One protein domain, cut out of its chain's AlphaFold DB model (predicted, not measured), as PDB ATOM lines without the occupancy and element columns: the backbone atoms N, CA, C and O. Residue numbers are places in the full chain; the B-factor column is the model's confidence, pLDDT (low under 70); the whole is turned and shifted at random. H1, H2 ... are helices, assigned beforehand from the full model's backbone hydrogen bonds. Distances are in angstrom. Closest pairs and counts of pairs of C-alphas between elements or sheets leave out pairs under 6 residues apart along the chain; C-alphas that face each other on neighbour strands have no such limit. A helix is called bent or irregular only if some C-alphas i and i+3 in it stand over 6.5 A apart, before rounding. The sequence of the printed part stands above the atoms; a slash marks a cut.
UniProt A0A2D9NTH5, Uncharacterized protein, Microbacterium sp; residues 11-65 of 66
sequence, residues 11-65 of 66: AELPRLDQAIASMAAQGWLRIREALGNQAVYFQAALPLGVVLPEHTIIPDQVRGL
ATOM      1  N   ALA A  11      30.306  24.898  83.166       95.88
ATOM      2  CA  ALA A  11      30.920  24.915  81.840       95.88
ATOM      3  C   ALA A  11      29.900  24.813  80.685       95.88
ATOM      4  O   ALA A  11      30.210  25.178  79.551       95.88
ATOM      5  N   GLU A  12      28.674  24.355  80.959       94.38
ATOM      6  CA  GLU A  12      27.597  24.246  79.972       94.38
ATOM      7  C   GLU A  12      26.839  25.564  79.743       94.38
ATOM      8  O   GLU A  12      26.111  25.676  78.752       94.38
ATOM      9  N   LEU A  13      26.993  26.569  80.617       90.56
ATOM     10  CA  LEU A  13      26.245  27.831  80.527       90.56
ATOM     11  C   LEU A  13      26.402  28.540  79.166       90.56
ATOM     12  O   LEU A  13      25.377  28.884  78.575       90.56
ATOM     13  N   PRO A  14      27.611  28.665  78.573       92.38
ATOM     14  CA  PRO A  14      27.758  29.303  77.263       92.38
ATOM     15  C   PRO A  14      27.004  28.566  76.146       92.38
ATOM     16  O   PRO A  14      26.492  29.182  75.209       92.38
ATOM     17  N   ARG A  15      26.917  27.231  76.236       94.19
ATOM     18  CA  ARG A  15      26.151  26.416  75.284       94.19
ATOM     19  C   ARG A  15      24.649  26.641  75.464       94.19
ATOM     20  O   ARG A  15      23.913  26.686  74.474       94.19
ATOM     21  N   LEU A  16      24.194  26.770  76.710       92.81
ATOM     22  CA  LEU A  16      22.793  27.019  77.030       92.81
ATOM     23  C   LEU A  16      22.312  28.374  76.513       92.81
ATOM     24  O   LEU A  16      21.232  28.408  75.929       92.81
ATOM     25  N   ASP A  17      23.097  29.446  76.627       90.94
ATOM     26  CA  ASP A  17      22.718  30.770  76.106       90.94
ATOM     27  C   ASP A  17      22.329  30.713  74.623       90.94
ATOM     28  O   ASP A  17      21.292  31.235  74.196       90.94
ATOM     29  N   GLN A  18      23.131  29.998  73.831       93.31
ATOM     30  CA  GLN A  18      22.888  29.833  72.403       93.31
ATOM     31  C   GLN A  18      21.650  28.961  72.125       93.31
ATOM     32  O   GLN A  18      20.833  29.285  71.256       93.31
ATOM     33  N   ALA A  19      21.474  27.876  72.887       93.94
ATOM     34  CA  ALA A  19      20.322  26.986  72.764       93.94
ATOM     35  C   ALA A  19      19.005  27.684  73.147       93.94
ATOM     36  O   ALA A  19      18.004  27.545  72.441       93.94
ATOM     37  N   ILE A  20      19.003  28.470  74.226       92.69
ATOM     38  CA  ILE A  20      17.846  29.228  74.713       92.69
ATOM     39  C   ILE A  20      17.379  30.227  73.651       92.69
ATOM     40  O   ILE A  20      16.189  30.267  73.333       92.69
ATOM     41  N   ALA A  21      18.303  30.987  73.056       92.00
ATOM     42  CA  ALA A  21      17.975  31.932  71.991       92.00
ATOM     43  C   ALA A  21      17.340  31.230  70.776       92.00
ATOM     44  O   ALA A  21      16.337  31.705  70.236       92.00
ATOM     45  N   SER A  22      17.882  30.071  70.380       94.69
ATOM     46  CA  SER A  22      17.348  29.266  69.274       94.69
ATOM     47  C   SER A  22      15.924  28.768  69.551       94.69
ATOM     48  O   SER A  22      15.025  28.980  68.735       94.69
ATOM     49  N   MET A  23      15.685  28.175  70.726       94.19
ATOM     50  CA  MET A  23      14.363  27.672  71.116       94.19
ATOM     51  C   MET A  23      13.327  28.797  71.238       94.19
ATOM     52  O   MET A  23      12.185  28.643  70.806       94.19
ATOM     53  N   ALA A  24      13.718  29.954  71.784       93.00
ATOM     54  CA  ALA A  24      12.833  31.111  71.882       93.00
ATOM     55  C   ALA A  24      12.402  31.617  70.499       93.00
ATOM     56  O   ALA A  24      11.223  31.909  70.295       93.00
ATOM     57  N   ALA A  25      13.325  31.658  69.534       93.88
ATOM     58  CA  ALA A  25      13.014  32.039  68.160       93.88
ATOM     59  C   ALA A  25      12.031  31.057  67.497       93.88
ATOM     60  O   ALA A  25      11.072  31.498  66.864       93.88
ATOM     61  N   GLN A  26      12.226  29.747  67.688       95.81
ATOM     62  CA  GLN A  26      11.324  28.708  67.172       95.81
ATOM     63  C   GLN A  26       9.906  28.821  67.745       95.81
ATOM     64  O   GLN A  26       8.934  28.627  67.022       95.81
ATOM     65  N   GLY A  27       9.783  29.161  69.030       93.50
ATOM     66  CA  GLY A  27       8.495  29.385  69.688       93.50
ATOM     67  C   GLY A  27       7.892  30.775  69.460       93.50
ATOM     68  O   GLY A  27       6.851  31.073  70.044       93.50
ATOM     69  N   TRP A  28       8.549  31.647  68.684       94.62
ATOM     70  CA  TRP A  28       8.210  33.072  68.549       94.62
ATOM     71  C   TRP A  28       8.043  33.796  69.896       94.62
ATOM     72  O   TRP A  28       7.214  34.695  70.057       94.62
ATOM     73  N   LEU A  29       8.858  33.415  70.879       91.94
ATOM     74  CA  LEU A  29       8.839  33.966  72.226       91.94
ATOM     75  C   LEU A  29       9.842  35.113  72.350       91.94
ATOM     76  O   LEU A  29      11.009  34.994  71.983       91.94
ATOM     77  N   ARG A  30       9.405  36.221  72.954       90.44
ATOM     78  CA  ARG A  30      10.313  37.264  73.446       90.44
ATOM     79  C   ARG A  30      10.665  36.962  74.893       90.44
ATOM     80  O   ARG A  30       9.825  37.114  75.778       90.44
ATOM     81  N   ILE A  31      11.902  36.547  75.121       88.50
ATOM     82  CA  ILE A  31      12.431  36.257  76.454       88.50
ATOM     83  C   ILE A  31      13.382  37.365  76.904       88.50
ATOM     84  O   ILE A  31      13.996  38.047  76.085       88.50
ATOM     85  N   ARG A  32      13.484  37.549  78.218       87.12
ATOM     86  CA  ARG A  32      14.502  38.380  78.860       87.12
ATOM     87  C   ARG A  32      15.101  37.578  79.999       87.12
ATOM     88  O   ARG A  32      14.375  36.818  80.644       87.12
ATOM     89  N   GLU A  33      16.377  37.781  80.262       85.88
ATOM     90  CA  GLU A  33      16.996  37.195  81.439       85.88
ATOM     91  C   GLU A  33      16.440  37.846  82.713       85.88
ATOM     92  O   GLU A  33      16.224  39.061  82.777       85.88
ATOM     93  N   ALA A  34      16.168  37.023  83.722       84.50
ATOM     94  CA  ALA A  34      15.710  37.462  85.032       84.50
ATOM     95  C   ALA A  34      16.917  37.568  85.976       84.50
ATOM     96  O   ALA A  34      17.116  36.729  86.851       84.50
ATOM     97  N   LEU A  35      17.744  38.594  85.762       73.50
ATOM     98  CA  LEU A  35      18.940  38.850  86.566       73.50
ATOM     99  C   LEU A  35      18.539  39.186  88.015       73.50
ATOM    100  O   LEU A  35      17.754  40.113  88.247       73.50
ATOM    101  N   GLY A  36      19.042  38.420  88.990       75.00
ATOM    102  CA  GLY A  36      18.784  38.619  90.420       75.00
ATOM    103  C   GLY A  36      18.397  37.336  91.162       75.00
ATOM    104  O   GLY A  36      18.924  36.261  90.895       75.00
ATOM    105  N   ASN A  37      17.487  37.447  92.135       77.44
ATOM    106  CA  ASN A  37      17.082  36.315  92.968       77.44
ATOM    107  C   ASN A  37      16.009  35.465  92.265       77.44
ATOM    108  O   ASN A  37      14.843  35.860  92.189       77.44
ATOM    109  N   GLN A  38      16.400  34.275  91.806       76.00
ATOM    110  CA  GLN A  38      15.517  33.302  91.159       76.00
ATOM    111  C   GLN A  38      14.239  33.019  91.969       76.00
ATOM    112  O   GLN A  38      13.161  32.927  91.385       76.00
ATOM    113  N   ALA A  39      14.332  32.932  93.300       73.00
ATOM    114  CA  ALA A  39      13.187  32.639  94.161       73.00
ATOM    115  C   ALA A  39      12.147  33.771  94.149       73.00
ATOM    116  O   ALA A  39      10.946  33.508  94.103       73.00
ATOM    117  N   VAL A  40      12.598  35.030  94.126       71.25
ATOM    118  CA  VAL A  40      11.716  36.208  94.062       71.25
ATOM    119  C   VAL A  40      10.990  36.256  92.723       71.25
ATOM    120  O   VAL A  40       9.779  36.458  92.672       71.25
ATOM    121  N   TYR A  41      11.720  36.020  91.634       74.81
ATOM    122  CA  TYR A  41      11.128  35.959  90.307       74.81
ATOM    123  C   TYR A  41      10.114  34.816  90.197       74.81
ATOM    124  O   TYR A  41       8.993  35.047  89.745       74.81
ATOM    125  N   PHE A  42      10.468  33.614  90.661       77.94
ATOM    126  CA  PHE A  42       9.566  32.462  90.683       77.94
ATOM    127  C   PHE A  42       8.262  32.777  91.426       77.94
ATOM    128  O   PHE A  42       7.190  32.577  90.861       77.94
ATOM    129  N   GLN A  43       8.344  33.347  92.633       74.50
ATOM    130  CA  GLN A  43       7.162  33.764  93.394       74.50
ATOM    131  C   GLN A  43       6.312  34.795  92.643       74.50
ATOM    132  O   GLN A  43       5.095  34.649  92.585       74.50
ATOM    133  N   ALA A  44       6.934  35.796  92.014       77.06
ATOM    134  CA  ALA A  44       6.223  36.803  91.223       77.06
ATOM    135  C   ALA A  44       5.529  36.227  89.973       77.06
ATOM    136  O   ALA A  44       4.651  36.870  89.397       77.06
ATOM    137  N   ALA A  45       5.921  35.029  89.533       78.88
ATOM    138  CA  ALA A  45       5.310  34.333  88.407       78.88
ATOM    139  C   ALA A  45       4.131  33.434  88.800       78.88
ATOM    140  O   ALA A  45       3.456  32.918  87.903       78.88
ATOM    141  N   LEU A  46       3.901  33.215  90.098       81.81
ATOM    142  CA  LEU A  46       2.807  32.378  90.575       81.81
ATOM    143  C   LEU A  46       1.449  33.057  90.318       81.81
ATOM    144  O   LEU A  46       1.347  34.286  90.372       81.81
ATOM    145  N   PRO A  47       0.386  32.280  90.042       78.38
ATOM    146  CA  PRO A  47      -0.966  32.816  89.968       78.38
ATOM    147  C   PRO A  47      -1.369  33.555  91.249       78.38
ATOM    148  O   PRO A  47      -0.955  33.198  92.355       78.38
ATOM    149  N   LEU A  48      -2.243  34.552  91.099       76.81
ATOM    150  CA  LEU A  48      -2.870  35.222  92.237       76.81
ATOM    151  C   LEU A  48      -3.537  34.188  93.156       76.81
ATOM    152  O   LEU A  48      -4.294  33.336  92.694       76.81
ATOM    153  N   GLY A  49      -3.254  34.289  94.456       72.81
ATOM    154  CA  GLY A  49      -3.791  33.384  95.475       72.81
ATOM    155  C   GLY A  49      -2.936  32.146  95.762       72.81
ATOM    156  O   GLY A  49      -3.309  31.365  96.632       72.81
ATOM    157  N   VAL A  50      -1.791  31.962  95.097       78.56
ATOM    158  CA  VAL A  50      -0.826  30.924  95.489       78.56
ATOM    159  C   VAL A  50       0.048  31.440  96.629       78.56
ATOM    160  O   VAL A  50       0.760  32.431  96.484       78.56
ATOM    161  N   VAL A  51       0.014  30.734  97.758       75.12
ATOM    162  CA  VAL A  51       0.920  30.939  98.892       75.12
ATOM    163  C   VAL A  51       1.737  29.667  99.061       75.12
ATOM    164  O   VAL A  51       1.176  28.574  99.137       75.12
ATOM    165  N   LEU A  52       3.062  29.802  99.081       77.94
ATOM    166  CA  LEU A  52       3.949  28.664  99.297       77.94
ATOM    167  C   LEU A  52       3.787  28.143 100.735       77.94
ATOM    168  O   LEU A  52       3.663  28.964 101.646       77.94
ATOM    169  N   PRO A  53       3.791  26.818 100.974       75.69
ATOM    170  CA  PRO A  53       3.619  26.248 102.312       75.69
ATOM    171  C   PRO A  53       4.568  26.838 103.361       75.69
ATOM    172  O   PRO A  53       4.139  27.166 104.465       75.69
ATOM    173  N   GLU A  54       5.825  27.072 103.001       75.81
ATOM    174  CA  GLU A  54       6.834  27.732 103.834       75.81
ATOM    175  C   GLU A  54       6.436  29.149 104.284       75.81
ATOM    176  O   GLU A  54       6.880  29.610 105.331       75.81
ATOM    177  N   HIS A  55       5.553  29.822 103.543       72.44
ATOM    178  CA  HIS A  55       4.998  31.136 103.877       72.44
ATOM    179  C   HIS A  55       3.645  31.060 104.602       72.44
ATOM    180  O   HIS A  55       3.090  32.091 104.977       72.44
ATOM    181  N   THR A  56       3.102  29.855 104.798       71.19
ATOM    182  CA  THR A  56       1.875  29.611 105.580       71.19
ATOM    183  C   THR A  56       2.158  29.199 107.023       71.19
ATOM    184  O   THR A  56       1.231  29.097 107.828       71.19
ATOM    185  N   ILE A  57       3.428  28.959 107.368       80.12
ATOM    186  CA  ILE A  57       3.819  28.577 108.724       80.12
ATOM    187  C   ILE A  57       3.591  29.773 109.644       80.12
ATOM    188  O   ILE A  57       4.296  30.779 109.588       80.12
ATOM    189  N   ILE A  58       2.586  29.648 110.509       74.94
ATOM    190  CA  ILE A  58       2.344  30.602 111.585       74.94
ATOM    191  C   ILE A  58       3.524  30.501 112.565       74.94
ATOM    192  O   ILE A  58       3.776  29.401 113.068       74.94
ATOM    193  N   PRO A  59       4.230  31.610 112.858       78.06
ATOM    194  CA  PRO A  59       5.309  31.614 113.840       78.06
ATOM    195  C   PRO A  59       4.823  31.114 115.203       78.06
ATOM    196  O   PRO A  59       3.728  31.474 115.642       78.06
ATOM    197  N   ASP A  60       5.643  30.343 115.917       73.94
ATOM    198  CA  ASP A  60       5.259  29.756 117.214       73.94
ATOM    199  C   ASP A  60       4.859  30.807 118.262       73.94
ATOM    200  O   ASP A  60       4.001  30.561 119.108       73.94
ATOM    201  N   GLN A  61       5.408  32.020 118.144       71.94
ATOM    202  CA  GLN A  61       5.040  33.186 118.954       71.94
ATOM    203  C   GLN A  61       3.553  33.561 118.827       71.94
ATOM    204  O   GLN A  61       2.968  34.061 119.780       71.94
ATOM    205  N   VAL A  62       2.939  33.305 117.669       73.12
ATOM    206  CA  VAL A  62       1.511  33.544 117.416       73.12
ATOM    207  C   VAL A  62       0.671  32.332 117.832       73.12
ATOM    208  O   VAL A  62      -0.445  32.499 118.311       73.12
ATOM    209  N   ARG A  63       1.213  31.109 117.725       70.31
ATOM    210  CA  ARG A  63       0.517  29.870 118.119       70.31
ATOM    211  C   ARG A  63       0.203  29.812 119.617       70.31
ATOM    212  O   ARG A  63      -0.823  29.262 119.980       70.31
ATOM    213  N   GLY A  64       1.052  30.384 120.473       70.50
ATOM    214  CA  GLY A  64       0.811  30.448 121.922       70.50
ATOM    215  C   GLY A  64      -0.249  31.468 122.366       70.50
ATOM    216  O   GLY A  64      -0.548  31.537 123.554       70.50
ATOM    217  N   LEU A  65      -0.777  32.277 121.438       68.50
ATOM    218  CA  LEU A  65      -1.815  33.285 121.691       68.50
ATOM    219  C   LEU A  65      -3.222  32.839 121.240       68.50
ATOM    220  O   LEU A  65      -4.177  33.582 121.464       68.50
TER     221      LEU A  65
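This is residues 11 to 65 of the 66 residues of an uncharacterized protein of Microbacterium sp (UniProt A0A2D9NTH5). The printed part is an open, flat zigzag without a core: a longer helix, H1, at one end, short H2 midway and tiny H3 near the other end, strung on long links that fold back between them. It has 55 residues with three named helices, in the order H1, H2, H3, and no named strand; named elements hold 27 residues, under half, and the class is all helix. It is extended, with a radius of gyration of the C-alphas of 18.4 A and spans of 56 by 28 by 14 A.

H1, residues 11 to 26, is apart from H2, residues 38 to 44. H3, residues 60 to 63, is apart from both. Every O i to N i+4 pair is within hydrogen-bond range in H2 and 10 of 12 in H1; H3 is too short for such a pair.

H1 begins at C-alpha 11 (30.920, 24.915, 81.840) and measures 24.8 A; it is irregular, with C-alphas 11 and 14 7.1 A apart. H2 measures 9.9 A. H3 ends at C-alpha 63 (0.517, 29.870, 118.119).

The farthest C-alphas, Gln 26 and Leu 65, are 56.3 A apart. Both links are long, and the printed part has no cut. Residue 65 is under pLDDT 70.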